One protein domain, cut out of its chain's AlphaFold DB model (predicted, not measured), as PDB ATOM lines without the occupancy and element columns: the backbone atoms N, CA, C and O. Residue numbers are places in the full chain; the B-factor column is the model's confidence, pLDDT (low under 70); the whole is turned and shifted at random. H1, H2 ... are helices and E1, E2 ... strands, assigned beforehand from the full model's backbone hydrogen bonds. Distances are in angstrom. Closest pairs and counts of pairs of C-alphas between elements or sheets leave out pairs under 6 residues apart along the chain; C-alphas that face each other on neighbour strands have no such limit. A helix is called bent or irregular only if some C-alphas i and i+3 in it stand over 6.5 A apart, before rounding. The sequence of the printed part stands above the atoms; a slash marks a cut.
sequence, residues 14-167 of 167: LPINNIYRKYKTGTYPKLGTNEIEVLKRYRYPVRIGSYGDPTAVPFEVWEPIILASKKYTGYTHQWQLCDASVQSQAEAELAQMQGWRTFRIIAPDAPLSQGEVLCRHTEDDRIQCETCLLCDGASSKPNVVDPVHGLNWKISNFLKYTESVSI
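What this domain is: This is residues 14 to 167 of the 167 residues of an uncharacterized protein of Tolypothrix sp. PCC 7601 (UniProt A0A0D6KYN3). The model has two lobes: a small twisted sheet of four parallel strands with H4 over one of its faces, and, toward the other end of the longest axis, the pair of helices H2 and H3, with a long stretch without named elements, residues 70 to 82, leading from H3 to the sheet's first strand, E1. H1 comes first and packs on no other helix, and residues 20 to 27, of which 20 to 24 belong to H1, stick out free; H7, the longest helix, comes last and only grazes the sheet. The printed part has 154 residues, with seven named helices and four named strands in the order H1 H2 H3 E1 H4 E2 E3 H5 H6 E4 H7, and the strands lie in the order E1 E2 E4 E3. The class is mixed, helices and strands; the whole is compact, with a radius of gyration of the C-alphas of 16.9 A and spans of 50 by 36 by 31 A.

How they stand to each other: H1, residues 14 to 24, is apart from H2, residues 33 to 42. H2 touches H3, residues 59 to 69, where the closest C-alphas, those of Lys 40 and Ala 68, are 4.3 A apart; they run the same way at a steep tilt of 44 degrees. In the long link from H2 to H3, residues 46 to 47 form a short parallel pairing with residues 72 to 73, which lie in the stretch after H3. E1, residues 83 to 86, is an edge strand and the parallel neighbour of E2, residues 102 to 106, with N 103 and O 84 2.9 A apart, within hydrogen-bond range. H4, residues 89 to 97, is on the sheet at a height of 8.9 A, over E1 and E2, and runs along the strands, at 3 degrees to E2 on the local plane; the closest C-alphas of H4 and E2 are those of Ala 92 and Thr 102, 6.1 A apart. E1, H4 and E2 form a strand-helix-strand unit, two parallel neighbour strands with a helix between them along the chain, with a right-handed crossover. The other edge strand, E3, residues 116 to 118, leads into H5, residues 120 to 123, which only grazes the sheet, and then H6, residues 129 to 132, which is not on it. H5 and H6 are close but not clearly touching, the closest C-alphas being those of Arg 120 and Cys 132, 7.2 A apart. E4, residues 143 to 147, completes a second such unit, E3, H5, H6 and E4, also right-handed. E4 is the parallel neighbour of E2, with N 144 and O 102 2.8 A apart, and of E3, with N 117 and O 143 2.9 A apart, both within hydrogen-bond range. H7, residues 152 to 165, grazes the sheet with its residues 155 to 162, and H7 and E2 are near each other. In H1, H2, H4 and H7 every O i to N i+4 pair is within hydrogen-bond range, in H3 5 of 7 are, and H5 and H6 are too short for such a pair.

Where its parts are: H1 begins at C-alpha 14, (272.278, 291.631, 254.362), and is 15.5 A long from first to last C-alpha. H2 is 14.3 A long and H3 15.2 A; H3 is irregular, but only just, with C-alphas 61 and 64 6.8 A apart. E1 begins at C-alpha 83, (284.083, 294.013, 276.906), and H4 is 12.2 A long. E2 is 12.1 A long and E4 13.7 A, while E3, H5 and H6 have three or four residues each. H7 is 20.2 A long and ends at C-alpha 165, (275.039, 313.080, 273.479).

The domain as a whole: The two C-alphas farthest apart, those of Asn 34 and Ile 167, are 52.3 A apart. The printed part has no cut, and Ile 167 is the chain's last residue. The links from H2 to H3 and from H3 to E1 are long, with 16 and 13 residues. The mean pLDDT of the printed part is 90.8; residues 166 to 167 are under 70.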
ATOM      1  N   LEU A  14     272.459 292.611 255.440       86.38
ATOM      2  CA  LEU A  14     272.278 291.631 254.362       86.38
ATOM      3  C   LEU A  14     272.683 290.201 254.786       86.38
ATOM      4  O   LEU A  14     271.862 289.297 254.613       86.38
ATOM      5  N   PRO A  15     273.859 289.962 255.406       87.75
ATOM      6  CA  PRO A  15     274.219 288.626 255.892       87.75
ATOM      7  C   PRO A  15     273.303 288.147 257.025       87.75
ATOM      8  O   PRO A  15     272.910 286.981 257.063       87.75
ATOM      9  N   ILE A  16     272.905 289.058 257.915       89.00
ATOM     10  CA  ILE A  16     272.039 288.758 259.063       89.00
ATOM     11  C   ILE A  16     270.649 288.306 258.603       89.00
ATOM     12  O   ILE A  16     270.098 287.344 259.136       89.00
ATOM     13  N   ASN A  17     270.106 288.929 257.556       91.06
ATOM     14  CA  ASN A  17     268.831 288.528 256.966       91.06
ATOM     15  C   ASN A  17     268.873 287.092 256.427       91.06
ATOM     16  O   ASN A  17     267.891 286.362 256.566       91.06
ATOM     17  N   ASN A  18     269.997 286.659 255.851       91.56
ATOM     18  CA  ASN A  18     270.155 285.280 255.384       91.56
ATOM     19  C   ASN A  18     270.180 284.285 256.552       91.56
ATOM     20  O   ASN A  18     269.507 283.255 256.484       91.56
ATOM     21  N   ILE A  19     270.878 284.622 257.643       91.50
ATOM     22  CA  ILE A  19     270.879 283.833 258.885       91.50
ATOM     23  C   ILE A  19     269.452 283.718 259.438       91.50
ATOM     24  O   ILE A  19     268.963 282.619 259.695       91.50
ATOM     25  N   TYR A  20     268.734 284.836 259.549       92.00
ATOM     26  CA  TYR A  20     267.363 284.848 260.058       92.00
ATOM     27  C   TYR A  20     266.400 284.022 259.197       92.00
ATOM     28  O   TYR A  20     265.603 283.250 259.729       92.00
ATOM     29  N   ARG A  21     266.486 284.129 257.864       93.56
ATOM     30  CA  ARG A  21     265.679 283.311 256.945       93.56
ATOM     31  C   ARG A  21     265.956 281.823 257.134       93.56
ATOM     32  O   ARG A  21     265.009 281.054 257.252       93.56
ATOM     33  N   LYS A  22     267.229 281.425 257.226       93.94
ATOM     34  CA  LYS A  22     267.627 280.028 257.460       93.94
ATOM     35  C   LYS A  22     267.113 279.495 258.808       93.94
ATOM     36  O   LYS A  22     266.674 278.348 258.897       93.94
ATOM     37  N   TYR A  23     267.106 280.340 259.840       92.81
ATOM     38  CA  TYR A  23     266.475 280.035 261.125       92.81
ATOM     39  C   TYR A  23     264.962 279.855 260.993       92.81
ATOM     40  O   TYR A  23     264.425 278.853 261.458       92.81
ATOM     41  N   LYS A  24     264.274 280.770 260.301       95.81
ATOM     42  CA  LYS A  24     262.824 280.690 260.077       95.81
ATOM     43  C   LYS A  24     262.395 279.468 259.272       95.81
ATOM     44  O   LYS A  24     261.305 278.965 259.514       95.81
ATOM     45  N   THR A  25     263.235 278.970 258.368       96.31
ATOM     46  CA  THR A  25     262.972 277.719 257.643       96.31
ATOM     47  C   THR A  25     263.307 276.464 258.453       96.31
ATOM     48  O   THR A  25     263.077 275.362 257.969       96.31
ATOM     49  N   GLY A  26     263.845 276.596 259.674       95.00
ATOM     50  CA  GLY A  26     264.145 275.465 260.556       95.00
ATOM     51  C   GLY A  26     265.308 274.589 260.081       95.00
ATOM     52  O   GLY A  26     265.417 273.440 260.490       95.00
ATOM     53  N   THR A  27     266.173 275.114 259.210       93.94
ATOM     54  CA  THR A  27     267.229 274.328 258.541       93.94
ATOM     55  C   THR A  27     268.583 274.373 259.253       93.94
ATOM     56  O   THR A  27     269.564 273.812 258.763       93.94
ATOM     57  N   TYR A  28     268.678 275.050 260.402       91.62
ATOM     58  CA  TYR A  28     269.867 274.959 261.247       91.62
ATOM     59  C   TYR A  28     269.857 273.659 262.056       91.62
ATOM     60  O   TYR A  28     268.830 273.333 262.657       91.62
ATOM     61  N   PRO A  29     270.992 272.937 262.126       88.50
ATOM     62  CA  PRO A  29     271.129 271.842 263.071       88.50
ATOM     63  C   PRO A  29     271.002 272.379 264.499       88.50
ATOM     64  O   PRO A  29     271.407 273.506 264.798       88.50
ATOM     65  N   LYS A  30     270.432 271.563 265.386       88.38
ATOM     66  CA  LYS A  30     270.425 271.869 266.816       88.38
ATOM     67  C   LYS A  30     271.829 271.659 267.366       88.38
ATOM     68  O   LYS A  30     272.468 270.665 267.041       88.38
ATOM     69  N   LEU A  31     272.275 272.582 268.209       87.38
ATOM     70  CA  LEU A  31     273.524 272.432 268.940       87.38
ATOM     71  C   LEU A  31     273.373 271.280 269.942       87.38
ATOM     72  O   LEU A  31     272.509 271.342 270.817       87.38
ATOM     73  N   GLY A  32     274.185 270.236 269.798       90.69
ATOM     74  CA  GLY A  32     274.243 269.106 270.714       90.69
ATOM     75  C   GLY A  32     275.667 268.821 271.187       90.69
ATOM     76  O   GLY A  32     276.601 269.594 270.968       90.69
ATOM     77  N   THR A  33     275.841 267.678 271.849       92.44
ATOM     78  CA  THR A  33     277.129 267.259 272.421       92.44
ATOM     79  C   THR A  33     278.224 267.134 271.364       92.44
ATOM     80  O   THR A  33     279.363 267.518 271.615       92.44
ATOM     81  N   ASN A  34     277.889 266.644 270.167       92.88
ATOM     82  CA  ASN A  34     278.864 266.464 269.092       92.88
ATOM     83  C   ASN A  34     279.439 267.804 268.626       92.88
ATOM     84  O   ASN A  34     280.653 267.932 268.480       92.88
ATOM     85  N   GLU A  35     278.596 268.819 268.434       92.06
ATOM     86  CA  GLU A  35     279.035 270.153 268.029       92.06
ATOM     87  C   GLU A  35     279.906 270.807 269.109       92.06
ATOM     88  O   GLU A  35     280.933 271.409 268.789       92.06
ATOM     89  N   ILE A  36     279.554 270.639 270.388       93.88
ATOM     90  CA  ILE A  36     280.371 271.116 271.513       93.88
ATOM     91  C   ILE A  36     281.744 270.427 271.534       93.88
ATOM     92  O   ILE A  36     282.765 271.098 271.691       93.88
ATOM     93  N   GLU A  37     281.808 269.111 271.321       94.19
ATOM     94  CA  GLU A  37     283.084 268.386 271.264       94.19
ATOM     95  C   GLU A  37     283.928 268.784 270.043       94.19
ATOM     96  O   GLU A  37     285.151 268.883 270.143       94.19
ATOM     97  N   VAL A  38     283.302 269.113 268.908       92.44
ATOM     98  CA  VAL A  38     283.993 269.696 267.744       92.44
ATOM     99  C   VAL A  38     284.590 271.063 268.095       92.44
ATOM    100  O   VAL A  38     285.783 271.278 267.860       92.44
ATOM    101  N   LEU A  39     283.814 271.964 268.711       93.25
ATOM    102  CA  LEU A  39     284.315 273.261 269.186       93.25
ATOM    103  C   LEU A  39     285.500 273.084 270.143       93.25
ATOM    104  O   LEU A  39     286.513 273.769 270.008       93.25
ATOM    105  N   LYS A  40     285.405 272.119 271.060       94.69
ATOM    106  CA  LYS A  40     286.437 271.802 272.049       94.69
ATOM    107  C   LYS A  40     287.700 271.203 271.442       94.69
ATOM    108  O   LYS A  40     288.802 271.534 271.891       94.69
ATOM    109  N   ARG A  41     287.566 270.328 270.443       95.44
ATOM    110  CA  ARG A  41     288.693 269.673 269.771       95.44
ATOM    111  C   ARG A  41     289.488 270.655 268.922       95.44
ATOM    112  O   ARG A  41     290.712 270.662 269.002       95.44
ATOM    113  N   TYR A  42     288.799 271.476 268.135       94.19
ATOM    114  CA  TYR A  42     289.444 272.378 267.177       94.19
ATOM    115  C   TYR A  42     289.661 273.795 267.708       94.19
ATOM    116  O   TYR A  42     290.372 274.571 267.077       94.19
ATOM    117  N   ARG A  43     289.093 274.130 268.876       90.94
ATOM    118  CA  ARG A  43     289.158 275.472 269.478       90.94
ATOM    119  C   ARG A  43     288.709 276.545 268.496       90.94
ATOM    120  O   ARG A  43     289.387 277.554 268.305       90.94
ATOM    121  N   TYR A  44     287.574 276.282 267.849       91.94
ATOM    122  CA  TYR A  44     287.002 277.204 266.879       91.94
ATOM    123  C   TYR A  44     286.705 278.549 267.543       91.94
ATOM    124  O   TYR A  44     286.072 278.564 268.601       91.94
ATOM    125  N   PRO A  45     287.141 279.663 266.944       93.44
ATOM    126  CA  PRO A  45     286.922 280.982 267.498       93.44
ATOM    127  C   PRO A  45     285.446 281.383 267.389       93.44
ATOM    128  O   PRO A  45     284.805 281.154 266.365       93.44
ATOM    129  N   VAL A  46     284.897 281.987 268.445       93.06
ATOM    130  CA  VAL A  46     283.481 282.378 268.524       93.06
ATOM    131  C   VAL A  46     283.349 283.881 268.758       93.06
ATOM    132  O   VAL A  46     283.766 284.403 269.788       93.06
ATOM    133  N   ARG A  47     282.705 284.592 267.826       92.56
ATOM    134  CA  ARG A  47     282.309 285.992 268.035       92.56
ATOM    135  C   ARG A  47     280.906 286.060 268.635       92.56
ATOM    136  O   ARG A  47     279.913 285.880 267.931       92.56
ATOM    137  N   ILE A  48     280.843 286.335 269.928       91.81
ATOM    138  CA  ILE A  48     279.613 286.547 270.688       91.81
ATOM    139  C   ILE A  48     279.040 287.919 270.321       91.81
ATOM    140  O   ILE A  48     279.777 288.900 270.230       91.81
ATOM    141  N   GLY A  49     277.730 287.990 270.081       86.81
ATOM    142  CA  GLY A  49     277.080 289.251 269.708       86.81
ATOM    143  C   GLY A  49     277.462 289.750 268.311       86.81
ATOM    144  O   GLY A  49     277.609 290.948 268.099       86.81
ATOM    145  N   SER A  50     277.635 288.849 267.334       83.06
ATOM    146  CA  SER A  50     277.932 289.222 265.936       83.06
ATOM    147  C   SER A  50     276.902 290.188 265.329       83.06
ATOM    148  O   SER A  50     277.248 291.004 264.474       83.06
ATOM    149  N   TYR A  51     275.654 290.125 265.796       86.25
ATOM    150  CA  TYR A  51     274.645 291.159 265.609       86.25
ATOM    151  C   TYR A  51     273.706 291.214 266.817       86.25
ATOM    152  O   TYR A  51     273.162 290.191 267.232       86.25
ATOM    153  N   GLY A  52     273.480 292.422 267.335       85.62
ATOM    154  CA  GLY A  52     272.708 292.651 268.554       85.62
ATOM    155  C   GLY A  52     273.558 292.567 269.822       85.62
ATOM    156  O   GLY A  52     274.771 292.392 269.761       85.62
ATOM    157  N   ASP A  53     272.911 292.731 270.974       88.81
ATOM    158  CA  ASP A  53     273.582 292.636 272.269       88.81
ATOM    159  C   ASP A  53     273.558 291.178 272.744       88.81
ATOM    160  O   ASP A  53     272.472 290.588 272.793       88.81
ATOM    161  N   PRO A  54     274.706 290.566 273.078       91.75
ATOM    162  CA  PRO A  54     274.733 289.161 273.457       91.75
ATOM    163  C   PRO A  54     273.988 288.848 274.757       91.75
ATOM    164  O   PRO A  54     273.583 287.703 274.939       91.75
ATOM    165  N   THR A  55     273.735 289.834 275.620       90.94
ATOM    166  CA  THR A  55     272.934 289.625 276.837       90.94
ATOM    167  C   THR A  55     271.432 289.510 276.558       90.94
ATOM    168  O   THR A  55     270.657 289.208 277.459       90.94
ATOM    169  N   ALA A  56     270.994 289.678 275.301       91.50
ATOM    170  CA  ALA A  56     269.651 289.270 274.875       91.50
ATOM    171  C   ALA A  56     269.446 287.744 274.936       91.50
ATOM    172  O   ALA A  56     268.312 287.271 274.871       91.50
ATOM    173  N   VAL A  57     270.534 286.975 275.037       91.00
ATOM    174  CA  VAL A  57     270.528 285.528 275.245       91.00
ATOM    175  C   VAL A  57     271.075 285.246 276.654       91.00
ATOM    176  O   VAL A  57     272.119 285.806 276.998       91.00
ATOM    177  N   PRO A  58     270.412 284.393 277.464       91.81
ATOM    178  CA  PRO A  58     270.889 284.036 278.801       91.81
ATOM    179  C   PRO A  58     272.319 283.485 278.794       91.81
ATOM    180  O   PRO A  58     272.723 282.795 277.852       91.81
ATOM    181  N   PHE A  59     273.083 283.775 279.847       90.38
ATOM    182  CA  PHE A  59     274.497 283.407 279.926       90.38
ATOM    183  C   PHE A  59     274.728 281.896 279.829       90.38
ATOM    184  O   PHE A  59     275.675 281.460 279.180       90.38
ATOM    185  N   GLU A  60     273.821 281.099 280.386       93.06
ATOM    186  CA  GLU A  60     273.882 279.636 280.432       93.06
ATOM    187  C   GLU A  60     273.873 279.007 279.030       93.06
ATOM    188  O   GLU A  60     274.320 277.878 278.837       93.06
ATOM    189  N   VAL A  61     273.388 279.741 278.022       92.31
ATOM    190  CA  VAL A  61     273.461 279.329 276.614       92.31
ATOM    191  C   VAL A  61     274.867 279.556 276.049       92.31
ATOM    192  O   VAL A  61     275.355 278.754 275.251       92.31
ATOM    193  N   TRP A  62     275.530 280.643 276.451       91.75
ATOM    194  CA  TRP A  62     276.871 281.003 275.988       91.75
ATOM    195  C   TRP A  62     277.970 280.206 276.679       91.75
ATOM    196  O   TRP A  62     278.929 279.797 276.023       91.75
ATOM    197  N   GLU A  63     277.838 279.981 277.984       92.50
ATOM    198  CA  GLU A  63     278.850 279.358 278.835       92.50
ATOM    199  C   GLU A  63     279.457 278.065 278.246       92.50
ATOM    200  O   GLU A  63     280.679 278.024 278.063       92.50
ATOM    201  N   PRO A  64     278.682 277.034 277.848       93.62
ATOM    202  CA  PRO A  64     279.266 275.807 277.302       93.62
ATOM    203  C   PRO A  64     280.027 276.035 275.987       93.62
ATOM    204  O   PRO A  64     281.040 275.379 275.733       93.62
ATOM    205  N   ILE A  65     279.583 276.987 275.160       94.19
ATOM    206  CA  ILE A  65     280.218 277.338 273.881       94.19
ATOM    207  C   ILE A  65     281.557 278.039 274.137       94.19
ATOM    208  O   ILE A  65     282.570 277.692 273.522       94.19
ATOM    209  N   ILE A  66     281.569 278.992 275.071       92.75
ATOM    210  CA  ILE A  66     282.754 279.742 275.503       92.75
ATOM    211  C   ILE A  66     283.811 278.787 276.062       92.75
ATOM    212  O   ILE A  66     284.962 278.799 275.612       92.75
ATOM    213  N   LEU A  67     283.412 277.923 277.001       93.19
ATOM    214  CA  LEU A  67     284.304 276.969 277.661       93.19
ATOM    215  C   LEU A  67     284.892 275.945 276.682       93.19
ATOM    216  O   LEU A  67     286.063 275.571 276.809       93.19
ATOM    217  N   ALA A  68     284.106 275.504 275.695       94.62
ATOM    218  CA  ALA A  68     284.575 274.608 274.646       94.62
ATOM    219  C   ALA A  68     285.571 275.310 273.709       94.62
ATOM    220  O   ALA A  68     286.676 274.813 273.488       94.62
ATOM    221  N   SER A  69     285.204 276.482 273.193       93.94
ATOM    222  CA  SER A  69     286.008 277.236 272.230       93.94
ATOM    223  C   SER A  69     287.356 277.688 272.808       93.94
ATOM    224  O   SER A  69     288.398 277.519 272.168       93.94
ATOM    225  N   LYS A  70     287.351 278.266 274.019       91.75
ATOM    226  CA  LYS A  70     288.479 278.997 274.638       91.75
ATOM    227  C   LYS A  70     289.070 280.138 273.795       91.75
ATOM    228  O   LYS A  70     290.110 280.679 274.159       91.75
ATOM    229  N   LYS A  71     288.446 280.486 272.672       93.31
ATOM    230  CA  LYS A  71     288.828 281.587 271.790       93.31
ATOM    231  C   LYS A  71     287.565 282.337 271.428       93.31
ATOM    232  O   LYS A  71     286.869 281.979 270.488       93.31
ATOM    233  N   TYR A  72     287.237 283.364 272.183       93.25
ATOM    234  CA  TYR A  72     286.027 284.119 271.928       93.25
ATOM    235  C   TYR A  72     286.324 285.602 271.914       93.25
ATOM    236  O   TYR A  72     287.300 286.066 272.490       93.25
ATOM    237  N   THR A  73     285.472 286.337 271.220       94.38
ATOM    238  CA  THR A  73     285.447 287.792 271.290       94.38
ATOM    239  C   THR A  73     284.015 288.245 271.459       94.38
ATOM    240  O   THR A  73     283.117 287.615 270.902       94.38
ATOM    241  N   GLY A  74     283.791 289.349 272.149       91.75
ATOM    242  CA  GLY A  74     282.468 289.931 272.284       91.75
ATOM    243  C   GLY A  74     282.530 291.273 272.979       91.75
ATOM    244  O   GLY A  74     283.504 291.597 273.654       91.75
ATOM    245  N   TYR A  75     281.467 292.038 272.803       90.19
ATOM    246  CA  TYR A  75     281.225 293.247 273.569       90.19
ATOM    247  C   TYR A  75     279.719 293.438 273.748       90.19
ATOM    248  O   TYR A  75     278.915 292.994 272.923       90.19
ATOM    249  N   THR A  76     279.325 294.074 274.845       89.25
ATOM    250  CA  THR A  76     277.919 294.274 275.233       89.25
ATOM    251  C   THR A  76     277.712 295.690 275.745       89.25
ATOM    252  O   THR A  76     278.594 296.251 276.386       89.25
ATOM    253  N   HIS A  77     276.545 296.278 275.487       87.31
ATOM    254  CA  HIS A  77     276.157 297.559 276.081       87.31
ATOM    255  C   HIS A  77     275.637 297.410 277.515       87.31
ATOM    256  O   HIS A  77     275.437 298.415 278.187       87.31
ATOM    257  N   GLN A  78     275.381 296.184 277.982       86.06
ATOM    258  CA  GLN A  78     274.926 295.927 279.351       86.06
ATOM    259  C   GLN A  78     276.076 295.670 280.334       86.06
ATOM    260  O   GLN A  78     275.808 295.530 281.519       86.06
ATOM    261  N   TRP A  79     277.327 295.610 279.853       85.62
ATOM    262  CA  TRP A  79     278.554 295.460 280.656       85.62
ATOM    263  C   TRP A  79     278.459 294.313 281.680       85.62
ATOM    264  O   TRP A  79     278.593 294.522 282.879       85.62
ATOM    265  N   GLN A  80     278.136 293.104 281.210       73.19
ATOM    266  CA  GLN A  80     277.930 291.925 282.075       73.19
ATOM    267  C   GLN A  80     278.716 290.685 281.642       73.19
ATOM    268  O   GLN A  80     279.042 289.848 282.476       73.19
ATOM    269  N   LEU A  81     278.985 290.536 280.342       74.69
ATOM    270  CA  LEU A  81     279.430 289.261 279.762       74.69
ATOM    271  C   LEU A  81     280.833 289.311 279.146       74.69
ATOM    272  O   LEU A  81     281.545 288.314 279.104       74.69
ATOM    273  N   CYS A  82     281.201 290.456 278.588       84.00
ATOM    274  CA  CYS A  82     282.410 290.660 277.795       84.00
ATOM    275  C   CYS A  82     282.761 292.153 277.820       84.00
ATOM    276  O   CYS A  82     282.220 292.878 278.656       84.00
ATOM    277  N   ASP A  83     283.660 292.610 276.946       87.31
ATOM    278  CA  ASP A  83     284.083 294.013 276.906       87.31
ATOM    279  C   ASP A  83     282.871 294.966 276.842       87.31
ATOM    280  O   ASP A  83     281.851 294.707 276.193       87.31
ATOM    281  N   ALA A  84     282.976 296.094 277.531       92.62
ATOM    282  CA  ALA A  84     281.969 297.136 277.532       92.62
ATOM    283  C   ALA A  84     281.952 297.856 276.174       92.62
ATOM    284  O   ALA A  84     282.900 298.551 275.810       92.62
ATOM    285  N   SER A  85     280.858 297.701 275.425       92.38
ATOM    286  CA  SER A  85     280.593 298.474 274.208       92.38
ATOM    287  C   SER A  85     280.155 299.883 274.597       92.38
ATOM    288  O   SER A  85     279.096 300.055 275.209       92.38
ATOM    289  N   VAL A  86     280.950 300.887 274.237       92.19
ATOM    290  CA  VAL A  86     280.752 302.291 274.644       92.19
ATOM    291  C   VAL A  86     280.887 303.238 273.453       92.19
ATOM    292  O   VAL A  86     281.480 302.888 272.429       92.19
ATOM    293  N   GLN A  87     280.252 304.409 273.526       88.81
ATOM    294  CA  GLN A  87     280.207 305.379 272.420       88.81
ATOM    295  C   GLN A  87     280.816 306.737 272.787       88.81
ATOM    296  O   GLN A  87     280.950 307.595 271.920       88.81
ATOM    297  N   SER A  88     281.198 306.946 274.047       88.62
ATOM    298  CA  SER A  88     281.849 308.174 274.501       88.62
ATOM    299  C   SER A  88     283.037 307.877 275.412       88.62
ATOM    300  O   SER A  88     283.171 306.778 275.953       88.62
ATOM    301  N   GLN A  89     283.910 308.870 275.580       90.75
ATOM    302  CA  GLN A  89     285.014 308.785 276.534       90.75
ATOM    303  C   GLN A  89     284.493 308.659 277.974       90.75
ATOM    304  O   GLN A  89     284.974 307.811 278.715       90.75
ATOM    305  N   ALA A  90     283.463 309.425 278.343       90.19
ATOM    306  CA  ALA A  90     282.872 309.365 279.678       90.19
ATOM    307  C   ALA A  90     282.265 307.982 279.994       90.19
ATOM    308  O   ALA A  90     282.432 307.466 281.097       90.19
ATOM    309  N   GLU A  91     281.595 307.346 279.023       91.00
ATOM    310  CA  GLU A  91     281.110 305.967 279.179       91.00
ATOM    311  C   GLU A  91     282.268 304.975 279.332       91.00
ATOM    312  O   GLU A  91     282.179 304.052 280.141       91.00
ATOM    313  N   ALA A  92     283.357 305.169 278.580       92.88
ATOM    314  CA  ALA A  92     284.534 304.317 278.673       92.88
ATOM    315  C   ALA A  92     285.210 304.425 280.045       92.88
ATOM    316  O   ALA A  92     285.466 303.404 280.677       92.88
ATOM    317  N   GLU A  93     285.427 305.644 280.538       92.38
ATOM    318  CA  GLU A  93     285.982 305.902 281.868       92.38
ATOM    319  C   GLU A  93     285.105 305.283 282.963       92.38
ATOM    320  O   GLU A  93     285.610 304.609 283.860       92.38
ATOM    321  N   LEU A  94     283.778 305.427 282.861       92.44
ATOM    322  CA  LEU A  94     282.839 304.822 283.804       92.44
ATOM    323  C   LEU A  94     282.913 303.288 283.812       92.44
ATOM    324  O   LEU A  94     282.913 302.684 284.887       92.44
ATOM    325  N   ALA A  95     282.977 302.660 282.639       91.94
ATOM    326  CA  ALA A  95     283.109 301.211 282.526       91.94
ATOM    327  C   ALA A  95     284.459 300.726 283.088       91.94
ATOM    328  O   ALA A  95     284.506 299.756 283.846       91.94
ATOM    329  N   GLN A  96     285.545 301.445 282.795       91.88
ATOM    330  CA  GLN A  96     286.894 301.137 283.277       91.88
ATOM    331  C   GLN A  96     287.013 301.278 284.798       91.88
ATOM    332  O   GLN A  96     287.608 300.414 285.442       91.88
ATOM    333  N   MET A  97     286.384 302.293 285.403       91.06
ATOM    334  CA  MET A  97     286.295 302.425 286.865       91.06
ATOM    335  C   MET A  97     285.564 301.248 287.526       91.06
ATOM    336  O   MET A  97     285.840 300.920 288.677       91.06
ATOM    337  N   GLN A  98     284.659 300.592 286.800       89.88
ATOM    338  CA  GLN A  98     283.968 299.378 287.242       89.88
ATOM    339  C   GLN A  98     284.749 298.089 286.922       89.88
ATOM    340  O   GLN A  98     284.247 296.992 287.156       89.88
ATOM    341  N   GLY A  99     285.976 298.206 286.405       89.38
ATOM    342  CA  GLY A  99     286.851 297.079 286.081       89.38
ATOM    343  C   GLY A  99     286.615 296.461 284.701       89.38
ATOM    344  O   GLY A  99     287.198 295.418 284.400       89.38
ATOM    345  N   TRP A 100     285.790 297.077 283.850       91.50
ATOM    346  CA  TRP A 100     285.550 296.586 282.495       91.50
ATOM    347  C   TRP A 100     286.596 297.103 281.517       91.50
ATOM    348  O   TRP A 100     286.932 298.285 281.491       91.50
ATOM    349  N   ARG A 101     287.040 296.216 280.627       93.75
ATOM    350  CA  ARG A 101     287.683 296.639 279.382       93.75
ATOM    351  C   ARG A 101     286.645 297.194 278.427       93.75
ATOM    352  O   ARG A 101     285.505 296.735 278.434       93.75
ATOM    353  N   THR A 102     287.039 298.145 277.592       94.94
ATOM    354  CA  THR A 102     286.121 298.819 276.671       94.94
ATOM    355  C   THR A 102     286.442 298.521 275.216       94.94
ATOM    356  O   THR A 102     287.605 298.476 274.816       94.94
ATOM    357  N   PHE A 103     285.383 298.391 274.420       94.88
ATOM    358  CA  PHE A 103     285.401 298.505 272.970       94.88
ATOM    359  C   PHE A 103     284.629 299.778 272.599       94.88
ATOM    360  O   PHE A 103     283.396 299.809 272.667       94.88
ATOM    361  N   ARG A 104     285.351 300.859 272.290       94.62
ATOM    362  CA  ARG A 104     284.766 302.184 272.047       94.62
ATOM    363  C   ARG A 104     284.645 302.464 270.557       94.62
ATOM    364  O   ARG A 104     285.634 302.397 269.832       94.62
ATOM    365  N   ILE A 105     283.446 302.832 270.116       93.62
ATOM    366  CA  ILE A 105     283.235 303.325 268.751       93.62
ATOM    367  C   ILE A 105     283.405 304.835 268.713       93.62
ATOM    368  O   ILE A 105     282.832 305.535 269.548       93.62
ATOM    369  N   ILE A 106     284.173 305.326 267.741       94.00
ATOM    370  CA  ILE A 106     284.513 306.750 267.610       94.00
ATOM    371  C   ILE A 106     284.213 307.301 266.215       94.00
ATOM    372  O   ILE A 106     283.993 306.546 265.266       94.00
ATOM    373  N   ALA A 107     284.209 308.628 266.080       92.50
ATOM    374  CA  ALA A 107     284.241 309.270 264.769       92.50
ATOM    375  C   ALA A 107     285.571 308.958 264.041       92.50
ATOM    376  O   ALA A 107     286.580 308.750 264.716       92.50
ATOM    377  N   PRO A 108     285.603 308.933 262.691       91.50
ATOM    378  CA  PRO A 108     286.801 308.602 261.906       91.50
ATOM    379  C   PRO A 108     288.074 309.386 262.248       91.50
ATOM    380  O   PRO A 108     289.172 308.860 262.108       91.50
ATOM    381  N   ASP A 109     287.925 310.629 262.687       89.62
ATOM    382  CA  ASP A 109     288.988 311.589 262.983       89.62
ATOM    383  C   ASP A 109     289.171 311.857 264.486       89.62
ATOM    384  O   ASP A 109     290.019 312.659 264.879       89.62
ATOM    385  N   ALA A 110     288.396 311.188 265.344       91.94
ATOM    386  CA  ALA A 110     288.500 311.373 266.783       91.94
ATOM    387  C   ALA A 110     289.793 310.745 267.347       91.94
ATOM    388  O   ALA A 110     290.229 309.684 266.893       91.94
ATOM    389  N   PRO A 111     290.408 311.363 268.371       93.12
ATOM    390  CA  PRO A 111     291.619 310.833 268.979       93.12
ATOM    391  C   PRO A 111     291.344 309.604 269.861       93.12
ATOM    392  O   PRO A 111     290.251 309.413 270.413       93.12
ATOM    393  N   LEU A 112     292.390 308.794 270.042       95.00
ATOM    394  CA  LEU A 112     292.435 307.759 271.073       95.00
ATOM    395  C   LEU A 112     292.647 308.401 272.450       95.00
ATOM    396  O   LEU A 112     293.429 309.344 272.590       95.00
ATOM    397  N   SER A 113     291.993 307.856 273.467       93.62
ATOM    398  CA  SER A 113     292.250 308.184 274.866       93.62
ATOM    399  C   SER A 113     293.472 307.417 275.382       93.62
ATOM    400  O   SER A 113     293.938 306.441 274.786       93.62
ATOM    401  N   GLN A 114     294.013 307.842 276.525       90.94
ATOM    402  CA  GLN A 114     295.153 307.170 277.142       90.94
ATOM    403  C   GLN A 114     294.841 305.692 277.444       90.94
ATOM    404  O   GLN A 114     293.813 305.368 278.030       90.94
ATOM    405  N   GLY A 115     295.757 304.793 277.069       90.94
ATOM    406  CA  GLY A 115     295.619 303.351 277.311       90.94
ATOM    407  C   GLY A 115     294.715 302.615 276.316       90.94
ATOM    408  O   GLY A 115     294.578 301.393 276.409       90.94
ATOM    409  N   GLU A 116     294.129 303.326 275.352       96.06
ATOM    410  CA  GLU A 116     293.432 302.715 274.227       96.06
ATOM    411  C   GLU A 116     294.398 302.345 273.098       96.06
ATOM    412  O   GLU A 116     295.420 302.994 272.869       96.06
ATOM    413  N   VAL A 117     294.044 301.295 272.363       96.88
ATOM    414  CA  VAL A 117     294.670 300.924 271.095       96.88
ATOM    415  C   VAL A 117     293.619 300.885 269.998       96.88
ATOM    416  O   VAL A 117     292.467 300.516 270.239       96.88
ATOM    417  N   LEU A 118     294.024 301.222 268.776       97.25
ATOM    418  CA  LEU A 118     293.174 301.035 267.610       97.25
ATOM    419  C   LEU A 118     292.932 299.533 267.375       97.25
ATOM    420  O   LEU A 118     293.788 298.686 267.649       97.25
ATOM    421  N   CYS A 119     291.744 299.192 266.882       96.38
ATOM    422  CA  CYS A 119     291.408 297.851 266.443       96.38
ATOM    423  C   CYS A 119     292.457 297.361 265.438       96.38
ATOM    424  O   CYS A 119     292.685 297.994 264.409       96.38
ATOM    425  N   ARG A 120     293.066 296.198 265.710       97.12
ATOM    426  CA  ARG A 120     294.141 295.659 264.858       97.12
ATOM    427  C   ARG A 120     293.689 295.382 263.425       97.12
ATOM    428  O   ARG A 120     294.498 295.486 262.518       97.12
ATOM    429  N   HIS A 121     292.411 295.053 263.231       95.62
ATOM    430  CA  HIS A 121     291.836 294.879 261.897       95.62
ATOM    431  C   HIS A 121     291.727 296.207 261.133       95.62
ATOM    432  O   HIS A 121     291.862 296.240 259.918       95.62
ATOM    433  N   THR A 122     291.495 297.307 261.846       95.00
ATOM    434  CA  THR A 122     291.414 298.649 261.257       95.00
ATOM    435  C   THR A 122     292.803 299.187 260.915       95.00
ATOM    436  O   THR A 122     292.959 299.894 259.924       95.00
ATOM    437  N   GLU A 123     293.824 298.827 261.698       95.56
ATOM    438  CA  GLU A 123     295.229 299.090 261.360       95.56
ATOM    439  C   GLU A 123     295.708 298.264 260.155       95.56
ATOM    440  O   GLU A 123     296.420 298.784 259.297       95.56
ATOM    441  N   ASP A 124     295.338 296.979 260.097       96.56
ATOM    442  CA  ASP A 124     295.700 296.041 259.032       96.56
ATOM    443  C   ASP A 124     294.567 295.025 258.815       96.56
ATOM    444  O   ASP A 124     294.334 294.134 259.641       96.56
ATOM    445  N   ASP A 125     293.880 295.123 257.674       94.31
ATOM    446  CA  ASP A 125     292.700 294.314 257.349       94.31
ATOM    447  C   ASP A 125     292.995 292.808 257.209       94.31
ATOM    448  O   ASP A 125     292.082 291.974 257.258       94.31
ATOM    449  N   ARG A 126     294.274 292.423 257.130       96.56
ATOM    450  CA  ARG A 126     294.719 291.023 257.162       96.56
ATOM    451  C   ARG A 126     294.609 290.423 258.560       96.56
ATOM    452  O   ARG A 126     294.486 289.203 258.687       96.56
ATOM    453  N   ILE A 127     294.619 291.243 259.611       96.56
ATOM    454  CA  ILE A 127     294.461 290.778 260.989       96.56
ATOM    455  C   ILE A 127     292.985 290.483 261.248       96.56
ATOM    456  O   ILE A 127     292.143 291.375 261.282       96.56
ATOM    457  N   GLN A 128     292.668 289.209 261.472       94.75
ATOM    458  CA  GLN A 128     291.307 288.760 261.759       94.75
ATOM    459  C   GLN A 128     291.064 288.628 263.266       94.75
ATOM    460  O   GLN A 128     291.954 288.216 264.019       94.75
ATOM    461  N   CYS A 129     289.835 288.910 263.717       92.81
ATOM    462  CA  CYS A 129     289.458 288.836 265.136       92.81
ATOM    463  C   CYS A 129     289.747 287.463 265.760       92.81
ATOM    464  O   CYS A 129     290.149 287.393 266.918       92.81
ATOM    465  N   GLU A 130     289.597 286.392 264.977       92.75
ATOM    466  CA  GLU A 130     289.894 285.015 265.388       92.75
ATOM    467  C   GLU A 130     291.353 284.766 265.785       92.75
ATOM    468  O   GLU A 130     291.633 283.855 266.567       92.75
ATOM    469  N   THR A 131     292.271 285.573 265.251       93.12
ATOM    470  CA  THR A 131     293.700 285.520 265.571       93.12
ATOM    471  C   THR A 131     294.070 286.588 266.597       93.12
ATOM    472  O   THR A 131     294.851 286.323 267.504       93.12
ATOM    473  N   CYS A 132     293.484 287.783 266.481       95.12
ATOM    474  CA  CYS A 132     293.770 288.928 267.343       95.12
ATOM    475  C   CYS A 132     293.326 288.705 268.798       95.12
ATOM    476  O   CYS A 132     294.114 288.904 269.720       95.12
ATOM    477  N   LEU A 133     292.066 288.296 269.003       93.00
ATOM    478  CA  LEU A 133     291.473 288.016 270.318       93.00
ATOM    479  C   LEU A 133     291.678 289.126 271.366       93.00
ATOM    480  O   LEU A 133     291.742 288.841 272.561       93.00
ATOM    481  N   LEU A 134     291.806 290.395 270.958       94.31
ATOM    482  CA  LEU A 134     291.886 291.485 271.931       94.31
ATOM    483  C   LEU A 134     290.565 291.643 272.681       94.31
ATOM    484  O   LEU A 134     290.604 291.791 273.890       94.31
ATOM    485  N   CYS A 135     289.414 291.571 272.016       92.81
ATOM    486  CA  CYS A 135     288.112 291.812 272.649       92.81
ATOM    487  C   CYS A 135     287.520 290.549 273.306       92.81
ATOM    488  O   CYS A 135     286.394 290.171 272.989       92.81
ATOM    489  N   ASP A 136     288.290 289.835 274.130       90.62
ATOM    490  CA  ASP A 136     287.925 288.544 274.738       90.62
ATOM    491  C   ASP A 136     287.463 288.626 276.206       90.62
ATOM    492  O   ASP A 136     287.405 287.611 276.900       90.62
ATOM    493  N   GLY A 137     287.086 289.813 276.684       84.50
ATOM    494  CA  GLY A 137     286.633 290.032 278.053       84.50
ATOM    495  C   GLY A 137     287.717 290.590 278.976       84.50
ATOM    496  O   GLY A 137     288.795 291.036 278.558       84.50
ATOM    497  N   ALA A 138     287.406 290.561 280.274       75.00
ATOM    498  CA  ALA A 138     288.256 291.096 281.330       75.00
ATOM    499  C   ALA A 138     289.630 290.403 281.357       75.00
ATOM    500  O   ALA A 138     289.741 289.190 281.529       75.00
ATOM    501  N   SER A 139     290.688 291.193 281.182       82.56
ATOM    502  CA  SER A 139     292.086 290.755 281.217       82.56
ATOM    503  C   SER A 139     293.008 291.971 281.381       82.56
ATOM    504  O   SER A 139     292.535 293.100 281.485       82.56
ATOM    505  N   SER A 140     294.328 291.767 281.368       85.75
ATOM    506  CA  SER A 140     295.324 292.851 281.364       85.75
ATOM    507  C   SER A 140     295.573 293.463 279.974       85.75
ATOM    508  O   SER A 140     296.535 294.209 279.793       85.75
ATOM    509  N   LYS A 141     294.779 293.092 278.962       91.94
ATOM    510  CA  LYS A 141     294.887 293.617 277.594       91.94
ATOM    511  C   LYS A 141     294.364 295.064 277.519       91.94
ATOM    512  O   LYS A 141     293.546 295.459 278.348       91.94
ATOM    513  N   PRO A 142     294.798 295.854 276.521       94.12
ATOM    514  CA  PRO A 142     294.387 297.251 276.397       94.12
ATOM    515  C   PRO A 142     292.899 297.407 276.064       94.12
ATOM    516  O   PRO A 142     292.255 296.484 275.558       94.12
ATOM    517  N   ASN A 143     292.365 298.603 276.296       96.06
ATOM    518  CA  ASN A 143     291.061 299.004 275.773       96.06
ATOM    519  C   ASN A 143     291.152 299.176 274.254       96.06
ATOM    520  O   ASN A 143     292.166 299.650 273.746       96.06
ATOM    521  N   VAL A 144     290.120 298.770 273.522       96.62
ATOM    522  CA  VAL A 144     290.117 298.786 272.056       96.62
ATOM    523  C   VAL A 144     289.195 299.889 271.553       96.62
ATOM    524  O   VAL A 144     288.103 300.093 272.080       96.62
ATOM    525  N   VAL A 145     289.624 300.576 270.505       96.94
ATOM    526  CA  VAL A 145     288.845 301.599 269.810       96.94
ATOM    527  C   VAL A 145     288.671 301.203 268.358       96.94
ATOM    528  O   VAL A 145     289.603 300.693 267.742       96.94
ATOM    529  N   ASP A 146     287.500 301.470 267.799       95.31
ATOM    530  CA  ASP A 146     287.251 301.299 266.374       95.31
ATOM    531  C   ASP A 146     286.473 302.501 265.816       95.31
ATOM    532  O   ASP A 146     285.423 302.863 266.356       95.31
ATOM    533  N   PRO A 147     286.955 303.167 264.758       94.56
ATOM    534  CA  PRO A 147     286.182 304.191 264.088       94.56
ATOM    535  C   PRO A 147     284.936 303.603 263.434       94.56
ATOM    536  O   PRO A 147     284.955 302.516 262.856       94.56
ATOM    537  N   VAL A 148     283.830 304.343 263.490       92.56
ATOM    538  CA  VAL A 148     282.607 303.950 262.797       92.56
ATOM    539  C   VAL A 148     282.879 303.795 261.296       92.56
ATOM    540  O   VAL A 148     283.472 304.661 260.652       92.56
ATOM    541  N   HIS A 149     282.418 302.691 260.718       90.12
ATOM    542  CA  HIS A 149     282.665 302.353 259.318       90.12
ATOM    543  C   HIS A 149     281.422 301.730 258.668       90.12
ATOM    544  O   HIS A 149     280.487 301.313 259.346       90.12
ATOM    545  N   GLY A 150     281.393 301.616 257.336       87.38
ATOM    546  CA  GLY A 150     280.278 301.023 256.589       87.38
ATOM    547  C   GLY A 150     279.587 302.023 255.664       87.38
ATOM    548  O   GLY A 150     280.243 302.824 255.009       87.38
ATOM    549  N   LEU A 151     278.256 301.954 255.557       89.12
ATOM    550  CA  LEU A 151     277.504 302.838 254.658       89.12
ATOM    551  C   LEU A 151     277.569 304.296 255.138       89.12
ATOM    552  O   LEU A 151     277.248 304.570 256.295       89.12
ATOM    553  N   ASN A 152     277.872 305.232 254.232       90.31
ATOM    554  CA  ASN A 152     278.053 306.657 254.552       90.31
ATOM    555  C   ASN A 152     276.904 307.256 255.374       90.31
ATOM    556  O   ASN A 152     277.148 307.949 256.352       90.31
ATOM    557  N   TRP A 153     275.647 306.948 255.040       89.62
ATOM    558  CA  TRP A 153     274.499 307.482 255.784       89.62
ATOM    559  C   TRP A 153     274.423 306.966 257.231       89.62
ATOM    560  O   TRP A 153     273.937 307.675 258.108       89.62
ATOM    561  N   LYS A 154     274.931 305.755 257.504       88.62
ATOM    562  CA  LYS A 154     275.015 305.211 258.866       88.62
ATOM    563  C   LYS A 154     276.118 305.889 259.666       88.62
ATOM    564  O   LYS A 154     275.895 306.206 260.829       88.62
ATOM    565  N   ILE A 155     277.257 306.157 259.023       91.31
ATOM    566  CA  ILE A 155     278.337 306.968 259.598       91.31
ATOM    567  C   ILE A 155     277.787 308.355 259.945       91.31
ATOM    568  O   ILE A 155     277.875 308.770 261.094       91.31
ATOM    569  N   SER A 156     277.104 309.031 259.015       91.62
ATOM    570  CA  SER A 156     276.484 310.337 259.279       91.62
ATOM    571  C   SER A 156     275.481 310.303 260.436       91.62
ATOM    572  O   SER A 156     275.446 311.230 261.240       91.62
ATOM    573  N   ASN A 157     274.667 309.249 260.553       91.06
ATOM    574  CA  ASN A 157     273.744 309.097 261.681       91.06
ATOM    575  C   ASN A 157     274.473 308.863 263.008       91.06
ATOM    576  O   ASN A 157     274.018 309.345 264.042       91.06
ATOM    577  N   PHE A 158     275.587 308.127 262.991       90.06
ATOM    578  CA  PHE A 158     276.428 307.955 264.169       90.06
ATOM    579  C   PHE A 158     277.031 309.286 264.622       90.06
ATOM    580  O   PHE A 158     276.908 309.610 265.796       90.06
ATOM    581  N   LEU A 159     277.572 310.088 263.697       90.88
ATOM    582  CA  LEU A 159     278.140 311.403 264.014       90.88
ATOM    583  C   LEU A 159     277.098 312.340 264.647       90.88
ATOM    584  O   LEU A 159     277.329 312.891 265.721       90.88
ATOM    585  N   LYS A 160     275.898 312.420 264.056       89.88
ATOM    586  CA  LYS A 160     274.774 313.185 264.630       89.88
ATOM    587  C   LYS A 160     274.392 312.699 266.029       89.88
ATOM    588  O   LYS A 160     274.087 313.503 266.905       89.88
ATOM    589  N   TYR A 161     274.390 311.381 266.242       86.19
ATOM    590  CA  TYR A 161     274.112 310.803 267.554       86.19
ATOM    591  C   TYR A 161     275.185 311.209 268.573       86.19
ATOM    592  O   TYR A 161     274.836 311.679 269.653       86.19
ATOM    593  N   THR A 162     276.470 311.088 268.239       83.50
ATOM    594  CA  THR A 162     277.561 311.455 269.153       83.50
ATOM    595  C   THR A 162     277.567 312.942 269.491       83.50
ATOM    596  O   THR A 162     277.768 313.290 270.652       83.50
ATOM    597  N   GLU A 163     277.265 313.812 268.526       84.56
ATOM    598  CA  GLU A 163     277.087 315.248 268.771       84.56
ATOM    599  C   GLU A 163     275.937 315.503 269.751       84.56
ATOM    600  O   GLU A 163     276.104 316.247 270.710       84.56
ATOM    601  N   SER A 164     274.796 314.824 269.577       81.56
ATOM    602  CA  SER A 164     273.624 315.019 270.442       81.56
ATOM    603  C   SER A 164     273.800 314.541 271.887       81.56
ATOM    604  O   SER A 164     273.038 314.957 272.752       81.56
ATOM    605  N   VAL A 165     274.760 313.648 272.145       73.44
ATOM    606  CA  VAL A 165     275.039 313.080 273.479       73.44
ATOM    607  C   VAL A 165     276.210 313.794 274.169       73.44
ATOM    608  O   VAL A 165     276.439 313.588 275.355       73.44
ATOM    609  N   SER A 166     276.952 314.629 273.436       65.50
ATOM    610  CA  SER A 166     278.083 315.407 273.966       65.50
ATOM    611  C   SER A 166     277.679 316.793 274.500       65.50
ATOM    612  O   SER A 166     278.544 317.530 274.969       65.50
ATOM    613  N   ILE A 167     276.391 317.144 274.401       48.25
ATOM    614  CA  ILE A 167     275.756 318.369 274.919       48.25
ATOM    615  C   ILE A 167     275.018 318.020 276.212       48.25
ATOM    616  O   ILE A 167     275.111 318.818 277.170       48.25
TER     617      ILE A 167